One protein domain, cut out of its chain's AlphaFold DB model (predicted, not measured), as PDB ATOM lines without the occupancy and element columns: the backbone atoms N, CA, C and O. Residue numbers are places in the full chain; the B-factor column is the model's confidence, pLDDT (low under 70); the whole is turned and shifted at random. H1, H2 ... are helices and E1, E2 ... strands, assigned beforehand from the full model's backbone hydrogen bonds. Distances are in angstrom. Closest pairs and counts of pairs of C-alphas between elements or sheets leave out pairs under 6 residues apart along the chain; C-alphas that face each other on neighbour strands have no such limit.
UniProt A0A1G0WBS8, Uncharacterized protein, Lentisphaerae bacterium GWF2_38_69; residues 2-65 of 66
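AT A GLANCE: This is residues 2 to 65 of the 66 residues of an uncharacterized protein of Lentisphaerae bacterium GWF2_38_69 (UniProt A0A1G0WBS8). A small hairpin, E1 and E2, sits at the corner of a flat, open V whose arms are the long helices H1 and H2. Residues 2 to 18 and 46 to 65 stand free along the arms, and residues 30 to 35 stick out from the hairpin. The printed part has 64 residues, with two named helices and two named antiparallel strands, in the order H1, E1, E2, H2; the class is mostly helix. It is extended, with a radius of gyration of the C-alphas of 17.3 A and spans of 49 by 42 by 7 A.

HOW THE PARTS SIT: E1, residues 26 to 30, and E2, residues 35 to 39, form an antiparallel hairpin at 151 degrees; N 29 and O 36, 2.8 A apart, are within hydrogen-bond range. H1, residues 2 to 22, and H2, residues 40 to 63, are close but not clearly touching: their closest C-alphas, Leu 20 and Thr 41, are 5.9 A apart. They run opposite ways at a steep tilt of 61 degrees. In both, every O i to N i+4 pair is within hydrogen-bond range.

IN THESE COORDINATES: H2 is 35.0 A long, ending at C-alpha 63 (-43.109, -4.438, 22.343). H1 is 30.4 A long, beginning at C-alpha 2 (-8.955, 10.833, 28.820).

THE WHOLE: The two farthest C-alphas, Lys 2 and Ile 33, are 52.0 A apart. The printed part has no cut, and its three links are tight. Residues 2, 64 and 65 have pLDDT under 70.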
ATOM      1  N   LYS A   2      -9.259  11.241  30.217       69.56
ATOM      2  CA  LYS A   2      -8.955  10.833  28.820       69.56
ATOM      3  C   LYS A   2      -7.854   9.759  28.702       69.56
ATOM      4  O   LYS A   2      -8.039   8.792  27.976       69.56
ATOM      5  N   LYS A   3      -6.770   9.878  29.482       79.81
ATOM      6  CA  LYS A   3      -5.668   8.893  29.508       79.81
ATOM      7  C   LYS A   3      -6.105   7.513  30.020       79.81
ATOM      8  O   LYS A   3      -5.731   6.510  29.436       79.81
ATOM      9  N   PHE A   4      -6.956   7.466  31.051       88.31
ATOM     10  CA  PHE A   4      -7.505   6.209  31.575       88.31
ATOM     11  C   PHE A   4      -8.399   5.507  30.546       88.31
ATOM     12  O   PHE A   4      -8.209   4.329  30.276       88.31
ATOM     13  N   LYS A   5      -9.309   6.249  29.896       88.88
ATOM     14  CA  LYS A   5     -10.132   5.706  28.804       88.88
ATOM     15  C   LYS A   5      -9.272   5.160  27.659       88.88
ATOM     16  O   LYS A   5      -9.562   4.086  27.155       88.88
ATOM     17  N   PHE A   6      -8.205   5.870  27.290       93.62
ATOM     18  CA  PHE A   6      -7.276   5.419  26.253       93.62
ATOM     19  C   PHE A   6      -6.555   4.119  26.636       93.62
ATOM     20  O   PHE A   6      -6.515   3.192  25.837       93.62
ATOM     21  N   ILE A   7      -6.053   4.022  27.871       95.06
ATOM     22  CA  ILE A   7      -5.404   2.806  28.385       95.06
ATOM     23  C   ILE A   7      -6.379   1.625  28.380       95.06
ATOM     24  O   ILE A   7      -6.020   0.543  27.931       95.06
ATOM     25  N   VAL A   8      -7.624   1.835  28.812       93.81
ATOM     26  CA  VAL A   8      -8.658   0.789  28.795       93.81
ATOM     27  C   VAL A   8      -8.943   0.316  27.369       93.81
ATOM     28  O   VAL A   8      -8.964  -0.886  27.124       93.81
ATOM     29  N   VAL A   9      -9.105   1.235  26.413       93.50
ATOM     30  CA  VAL A   9      -9.315   0.882  24.999       93.50
ATOM     31  C   VAL A   9      -8.120   0.110  24.438       93.50
ATOM     32  O   VAL A   9      -8.310  -0.888  23.746       93.50
ATOM     33  N   LEU A  10      -6.896   0.528  24.765       95.94
ATOM     34  CA  LEU A  10      -5.679  -0.151  24.326       95.94
ATOM     35  C   LEU A  10      -5.594  -1.580  24.881       95.94
ATOM     36  O   LEU A  10      -5.307  -2.507  24.131       95.94
ATOM     37  N   ILE A  11      -5.897  -1.770  26.168       95.88
ATOM     38  CA  ILE A  11      -5.938  -3.098  26.798       95.88
ATOM     39  C   ILE A  11      -6.986  -3.977  26.114       95.88
ATOM     40  O   ILE A  11      -6.688  -5.115  25.766       95.88
ATOM     41  N   ILE A  12      -8.189  -3.449  25.869       92.81
ATOM     42  CA  ILE A  12      -9.258  -4.186  25.184       92.81
ATOM     43  C   ILE A  12      -8.813  -4.611  23.782       92.81
ATOM     44  O   ILE A  12      -9.022  -5.762  23.412       92.81
ATOM     45  N   LEU A  13      -8.170  -3.720  23.021       93.81
ATOM     46  CA  LEU A  13      -7.654  -4.034  21.686       93.81
ATOM     47  C   LEU A  13      -6.588  -5.130  21.721       93.81
ATOM     48  O   LEU A  13      -6.631  -6.037  20.895       93.81
ATOM     49  N   ILE A  14      -5.663  -5.078  22.682       96.31
ATOM     50  CA  ILE A  14      -4.629  -6.107  22.852       96.31
ATOM     51  C   ILE A  14      -5.269  -7.453  23.201       96.31
ATOM     52  O   ILE A  14      -4.939  -8.464  22.584       96.31
ATOM     53  N   VAL A  15      -6.212  -7.472  24.145       93.62
ATOM     54  CA  VAL A  15      -6.940  -8.690  24.529       93.62
ATOM     55  C   VAL A  15      -7.689  -9.271  23.331       93.62
ATOM     56  O   VAL A  15      -7.607 -10.473  23.089       93.62
ATOM     57  N   LEU A  16      -8.356  -8.426  22.540       88.00
ATOM     58  CA  LEU A  16      -9.021  -8.828  21.300       88.00
ATOM     59  C   LEU A  16      -8.037  -9.423  20.294       88.00
ATOM     60  O   LEU A  16      -8.287 -10.504  19.772       88.00
ATOM     61  N   ALA A  17      -6.909  -8.760  20.044       89.19
ATOM     62  CA  ALA A  17      -5.903  -9.243  19.104       89.19
ATOM     63  C   ALA A  17      -5.351 -10.615  19.519       89.19
ATOM     64  O   ALA A  17      -5.286 -11.527  18.697       89.19
ATOM     65  N   VAL A  18      -5.017 -10.786  20.802       93.00
ATOM     66  CA  VAL A  18      -4.537 -12.062  21.354       93.00
ATOM     67  C   VAL A  18      -5.611 -13.144  21.245       93.00
ATOM     68  O   VAL A  18      -5.314 -14.259  20.819       93.00
ATOM     69  N   PHE A  19      -6.864 -12.818  21.569       86.50
ATOM     70  CA  PHE A  19      -7.996 -13.731  21.432       86.50
ATOM     71  C   PHE A  19      -8.176 -14.206  19.984       86.50
ATOM     72  O   PHE A  19      -8.299 -15.407  19.750       86.50
ATOM     73  N   LEU A  20      -8.141 -13.291  19.011       83.81
ATOM     74  CA  LEU A  20      -8.236 -13.636  17.591       83.81
ATOM     75  C   LEU A  20      -7.082 -14.549  17.180       83.81
ATOM     76  O   LEU A  20      -7.328 -15.579  16.558       83.81
ATOM     77  N   LEU A  21      -5.847 -14.212  17.573       86.75
ATOM     78  CA  LEU A  21      -4.645 -14.961  17.206       86.75
ATOM     79  C   LEU A  21      -4.676 -16.401  17.740       86.75
ATOM     80  O   LEU A  21      -4.361 -17.337  17.011       86.75
ATOM     81  N   GLN A  22      -5.109 -16.595  18.989       83.88
ATOM     82  CA  GLN A  22      -5.250 -17.927  19.592       83.88
ATOM     83  C   GLN A  22      -6.340 -18.767  18.910       83.88
ATOM     84  O   GLN A  22      -6.239 -19.992  18.836       83.88
ATOM     85  N   ASN A  23      -7.374 -18.114  18.378       83.06
ATOM     86  CA  ASN A  23      -8.525 -18.763  17.754       83.06
ATOM     87  C   ASN A  23      -8.442 -18.826  16.214       83.06
ATOM     88  O   ASN A  23      -9.401 -19.256  15.568       83.06
ATOM     89  N   LEU A  24      -7.289 -18.476  15.623       83.00
ATOM     90  CA  LEU A  24      -6.988 -18.665  14.192       83.00
ATOM     91  C   LEU A  24      -6.921 -20.141  13.784       83.00
ATOM     92  O   LEU A  24      -6.997 -20.458  12.597       83.00
ATOM     93  N   SER A  25      -6.780 -21.048  14.754       83.19
ATOM     94  CA  SER A  25      -6.796 -22.484  14.494       83.19
ATOM     95  C   SER A  25      -8.127 -22.892  13.864       83.19
ATOM     96  O   SER A  25      -9.203 -22.603  14.402       83.19
ATOM     97  N   LYS A  26      -8.047 -23.576  12.718       81.44
ATOM     98  CA  LYS A  26      -9.207 -24.222  12.108       81.44
ATOM     99  C   LYS A  26      -9.694 -25.350  13.011       81.44
ATOM    100  O   LYS A  26      -8.914 -26.011  13.695       81.44
ATOM    101  N   THR A  27     -11.000 -25.520  13.068       84.06
ATOM    102  CA  THR A  27     -11.651 -26.597  13.800       84.06
ATOM    103  C   THR A  27     -12.768 -27.157  12.955       84.06
ATOM    104  O   THR A  27     -13.507 -26.404  12.315       84.06
ATOM    105  N   ASP A  28     -12.874 -28.477  12.995       87.06
ATOM    106  CA  ASP A  28     -13.941 -29.213  12.345       87.06
ATOM    107  C   ASP A  28     -15.228 -28.990  13.118       87.06
ATOM    108  O   ASP A  28     -15.338 -29.291  14.310       87.06
ATOM    109  N   ILE A  29     -16.209 -28.426  12.429       84.88
ATOM    110  CA  ILE A  29     -17.552 -28.263  12.949       84.88
ATOM    111  C   ILE A  29     -18.386 -29.391  12.379       84.88
ATOM    112  O   ILE A  29     -18.539 -29.509  11.163       84.88
ATOM    113  N   ILE A  30     -18.929 -30.214  13.267       89.19
ATOM    114  CA  ILE A  30     -19.740 -31.370  12.908       89.19
ATOM    115  C   ILE A  30     -21.178 -31.078  13.328       89.19
ATOM    116  O   ILE A  30     -21.475 -30.935  14.514       89.19
ATOM    117  N   PHE A  31     -22.068 -30.977  12.345       86.69
ATOM    118  CA  PHE A  31     -23.512 -30.979  12.543       86.69
ATOM    119  C   PHE A  31     -24.080 -32.369  12.237       86.69
ATOM    120  O   PHE A  31     -23.397 -33.246  11.719       86.69
ATOM    121  N   ILE A  32     -25.366 -32.560  12.537       89.56
ATOM    122  CA  ILE A  32     -26.064 -33.848  12.386       89.56
ATOM    123  C   ILE A  32     -26.013 -34.363  10.929       89.56
ATOM    124  O   ILE A  32     -25.950 -35.567  10.712       89.56
ATOM    125  N   ILE A  33     -26.027 -33.468   9.933       94.25
ATOM    126  CA  ILE A  33     -26.130 -33.830   8.502       94.25
ATOM    127  C   ILE A  33     -24.866 -33.464   7.703       94.25
ATOM    128  O   ILE A  33     -24.628 -34.020   6.634       94.25
ATOM    129  N   TRP A  34     -24.051 -32.524   8.182       90.00
ATOM    130  CA  TRP A  34     -22.927 -31.973   7.424       90.00
ATOM    131  C   TRP A  34     -21.815 -31.498   8.353       90.00
ATOM    132  O   TRP A  34     -22.057 -31.167   9.513       90.00
ATOM    133  N   SER A  35     -20.594 -31.439   7.835       90.12
ATOM    134  CA  SER A  35     -19.432 -30.925   8.554       90.12
ATOM    135  C   SER A  35     -18.607 -30.007   7.668       90.12
ATOM    136  O   SER A  35     -18.607 -30.147   6.445       90.12
ATOM    137  N   PHE A  36     -17.900 -29.065   8.279       89.12
ATOM    138  CA  PHE A  36     -16.995 -28.156   7.578       89.12
ATOM    139  C   PHE A  36     -15.914 -27.618   8.510       89.12
ATOM    140  O   PHE A  36     -16.100 -27.550   9.724       89.12
ATOM    141  N   GLU A  37     -14.796 -27.190   7.930       89.56
ATOM    142  CA  GLU A  37     -13.715 -26.555   8.677       89.56
ATOM    143  C   GLU A  37     -13.908 -25.040   8.723       89.56
ATOM    144  O   GLU A  37     -14.047 -24.379   7.688       89.56
ATOM    145  N   LEU A  38     -13.841 -24.458   9.919       87.38
ATOM    146  CA  LEU A  38     -13.834 -23.006  10.085       87.38
ATOM    147  C   LEU A  38     -12.868 -22.600  11.200       87.38
ATOM    148  O   LEU A  38     -12.625 -23.349  12.142       87.38
ATOM    149  N   GLN A  39     -12.316 -21.387  11.124       86.44
ATOM    150  CA  GLN A  39     -11.562 -20.832  12.252       86.44
ATOM    151  C   GLN A  39     -12.509 -20.587  13.431       86.44
ATOM    152  O   GLN A  39     -13.575 -19.987  13.251       86.44
ATOM    153  N   LYS A  40     -12.102 -20.990  14.643       84.62
ATOM    154  CA  LYS A  40     -12.900 -20.811  15.875       84.62
ATOM    155  C   LYS A  40     -13.339 -19.361  16.070       84.62
ATOM    156  O   LYS A  40     -14.464 -19.101  16.493       84.62
ATOM    157  N   THR A  41     -12.482 -18.420  15.682       84.62
ATOM    158  CA  THR A  41     -12.759 -16.981  15.677       84.62
ATOM    159  C   THR A  41     -14.073 -16.627  14.982       84.62
ATOM    160  O   THR A  41     -14.885 -15.895  15.546       84.62
ATOM    161  N   TYR A  42     -14.314 -17.153  13.779       85.50
ATOM    162  CA  TYR A  42     -15.519 -16.836  13.010       85.50
ATOM    163  C   TYR A  42     -16.779 -17.423  13.641       85.50
ATOM    164  O   TYR A  42     -17.828 -16.785  13.603       85.50
ATOM    165  N   ILE A  43     -16.665 -18.591  14.277       86.25
ATOM    166  CA  ILE A  43     -17.769 -19.213  15.014       86.25
ATOM    167  C   ILE A  43     -18.173 -18.313  16.180       86.25
ATOM    168  O   ILE A  43     -19.340 -17.962  16.312       86.25
ATOM    169  N   ILE A  44     -17.204 -17.888  16.994       86.88
ATOM    170  CA  ILE A  44     -17.472 -17.094  18.198       86.88
ATOM    171  C   ILE A  44     -18.067 -15.728  17.829       86.88
ATOM    172  O   ILE A  44     -19.060 -15.306  18.425       86.88
ATOM    173  N   LEU A  45     -17.513 -15.063  16.810       87.69
ATOM    174  CA  LEU A  45     -18.063 -13.815  16.270       87.69
ATOM    175  C   LEU A  45     -19.483 -14.002  15.726       87.69
ATOM    176  O   LEU A  45     -20.371 -13.216  16.056       87.69
ATOM    177  N   GLY A  46     -19.711 -15.054  14.936       89.69
ATOM    178  CA  GLY A  46     -21.025 -15.379  14.389       89.69
ATOM    179  C   GLY A  46     -22.063 -15.615  15.484       89.69
ATOM    180  O   GLY A  46     -23.126 -14.998  15.465       89.69
ATOM    181  N   SER A  47     -21.742 -16.438  16.486       90.25
ATOM    182  CA  SER A  47     -22.627 -16.717  17.623       90.25
ATOM    183  C   SER A  47     -22.941 -15.466  18.442       90.25
ATOM    184  O   SER A  47     -24.091 -15.269  18.833       90.25
ATOM    185  N   PHE A  48     -21.956 -14.596  18.672       90.81
ATOM    186  CA  PHE A  48     -22.165 -13.337  19.387       90.81
ATOM    187  C   PHE A  48     -23.127 -12.406  18.640       90.81
ATOM    188  O   PHE A  48     -24.091 -11.907  19.223       90.81
ATOM    189  N   ILE A  49     -22.908 -12.217  17.335       95.00
ATOM    190  CA  ILE A  49     -23.768 -11.380  16.489       95.00
ATOM    191  C   ILE A  49     -25.187 -11.954  16.429       95.00
ATOM    192  O   ILE A  49     -26.150 -11.212  16.609       95.00
ATOM    193  N   LEU A  50     -25.330 -13.270  16.236       95.50
ATOM    194  CA  LEU A  50     -26.635 -13.937  16.246       95.50
ATOM    195  C   LEU A  50     -27.358 -13.739  17.581       95.50
ATOM    196  O   LEU A  50     -28.546 -13.422  17.582       95.50
ATOM    197  N   GLY A  51     -26.653 -13.848  18.709       94.56
ATOM    198  CA  GLY A  51     -27.210 -13.576  20.035       94.56
ATOM    199  C   GLY A  51     -27.734 -12.145  20.180       94.56
ATOM    200  O   GLY A  51     -28.846 -11.946  20.670       94.56
ATOM    201  N   ILE A  52     -26.985 -11.147  19.693       95.50
ATOM    202  CA  ILE A  52     -27.430  -9.743  19.672       95.50
ATOM    203  C   ILE A  52     -28.686  -9.586  18.812       95.50
ATOM    204  O   ILE A  52     -29.659  -8.979  19.257       95.50
ATOM    205  N   ILE A  53     -28.687 -10.145  17.599       97.44
ATOM    206  CA  ILE A  53     -29.824 -10.069  16.673       97.44
ATOM    207  C   ILE A  53     -31.071 -10.691  17.310       97.44
ATOM    208  O   ILE A  53     -32.127 -10.063  17.316       97.44
ATOM    209  N   LEU A  54     -30.953 -11.884  17.899       96.38
ATOM    210  CA  LEU A  54     -32.056 -12.550  18.593       96.38
ATOM    211  C   LEU A  54     -32.558 -11.719  19.779       96.38
ATOM    212  O   LEU A  54     -33.764 -11.527  19.923       96.38
ATOM    213  N   GLY A  55     -31.654 -11.158  20.585       94.56
ATOM    214  CA  GLY A  55     -32.012 -10.247  21.673       94.56
ATOM    215  C   GLY A  55     -32.807  -9.038  21.173       94.56
ATOM    216  O   GLY A  55     -33.880  -8.737  21.689       94.56
ATOM    217  N   ILE A  56     -32.349  -8.396  20.101       95.62
ATOM    218  CA  ILE A  56     -33.049  -7.268  19.478       95.62
ATOM    219  C   ILE A  56     -34.435  -7.692  18.964       95.62
ATOM    220  O   ILE A  56     -35.430  -7.027  19.260       95.62
ATOM    221  N   ILE A  57     -34.525  -8.816  18.244       95.69
ATOM    222  CA  ILE A  57     -35.790  -9.349  17.715       95.69
ATOM    223  C   ILE A  57     -36.777  -9.627  18.848       95.69
ATOM    224  O   ILE A  57     -37.936  -9.230  18.749       95.69
ATOM    225  N   THR A  58     -36.342 -10.266  19.937       95.12
ATOM    226  CA  THR A  58     -37.222 -10.569  21.079       95.12
ATOM    227  C   THR A  58     -37.749  -9.305  21.753       95.12
ATOM    228  O   THR A  58     -38.933  -9.253  22.094       95.12
ATOM    229  N   VAL A  59     -36.932  -8.253  21.877       94.38
ATOM    230  CA  VAL A  59     -37.377  -6.947  22.388       94.38
ATOM    231  C   VAL A  59     -38.441  -6.340  21.473       94.38
ATOM    232  O   VAL A  59     -39.490  -5.915  21.957       94.38
ATOM    233  N   PHE A  60     -38.216  -6.322  20.157       92.19
ATOM    234  CA  PHE A  60     -39.195  -5.787  19.205       92.19
ATOM    235  C   PHE A  60     -40.490  -6.608  19.165       92.19
ATOM    236  O   PHE A  60     -41.577  -6.032  19.155       92.19
ATOM    237  N   ALA A  61     -40.391  -7.936  19.198       90.44
ATOM    238  CA  ALA A  61     -41.544  -8.829  19.243       90.44
ATOM    239  C   ALA A  61     -42.367  -8.638  20.528       90.44
ATOM    240  O   ALA A  61     -43.595  -8.639  20.477       90.44
ATOM    241  N   SER A  62     -41.701  -8.408  21.664       84.69
ATOM    242  CA  SER A  62     -42.360  -8.186  22.958       84.69
ATOM    243  C   SER A  62     -43.047  -6.820  23.045       84.69
ATOM    244  O   SER A  62     -44.117  -6.715  23.638       84.69
ATOM    245  N   ARG A  63     -42.490  -5.778  22.407       74.69
ATOM    246  CA  ARG A  63     -43.109  -4.438  22.343       74.69
ATOM    247  C   ARG A  63     -44.385  -4.385  21.506       74.69
ATOM    248  O   ARG A  63     -45.190  -3.497  21.724       74.69
ATOM    249  N   LYS A  64     -44.579  -5.308  20.559       58.34
ATOM    250  CA  LYS A  64     -45.773  -5.345  19.693       58.34
ATOM    251  C   LYS A  64     -47.002  -5.963  20.380       58.34
ATOM    252  O   LYS A  64     -48.079  -5.973  19.795       58.34
ATOM    253  N   LYS A  65     -46.835  -6.529  21.582       56.50
ATOM    254  CA  LYS A  65     -47.881  -7.265  22.310       56.50
ATOM    255  C   LYS A  65     -48.651  -6.408  23.334       56.50
ATOM    256  O   LYS A  65     -49.569  -6.938  23.955       56.50
TER     257      LYS A  65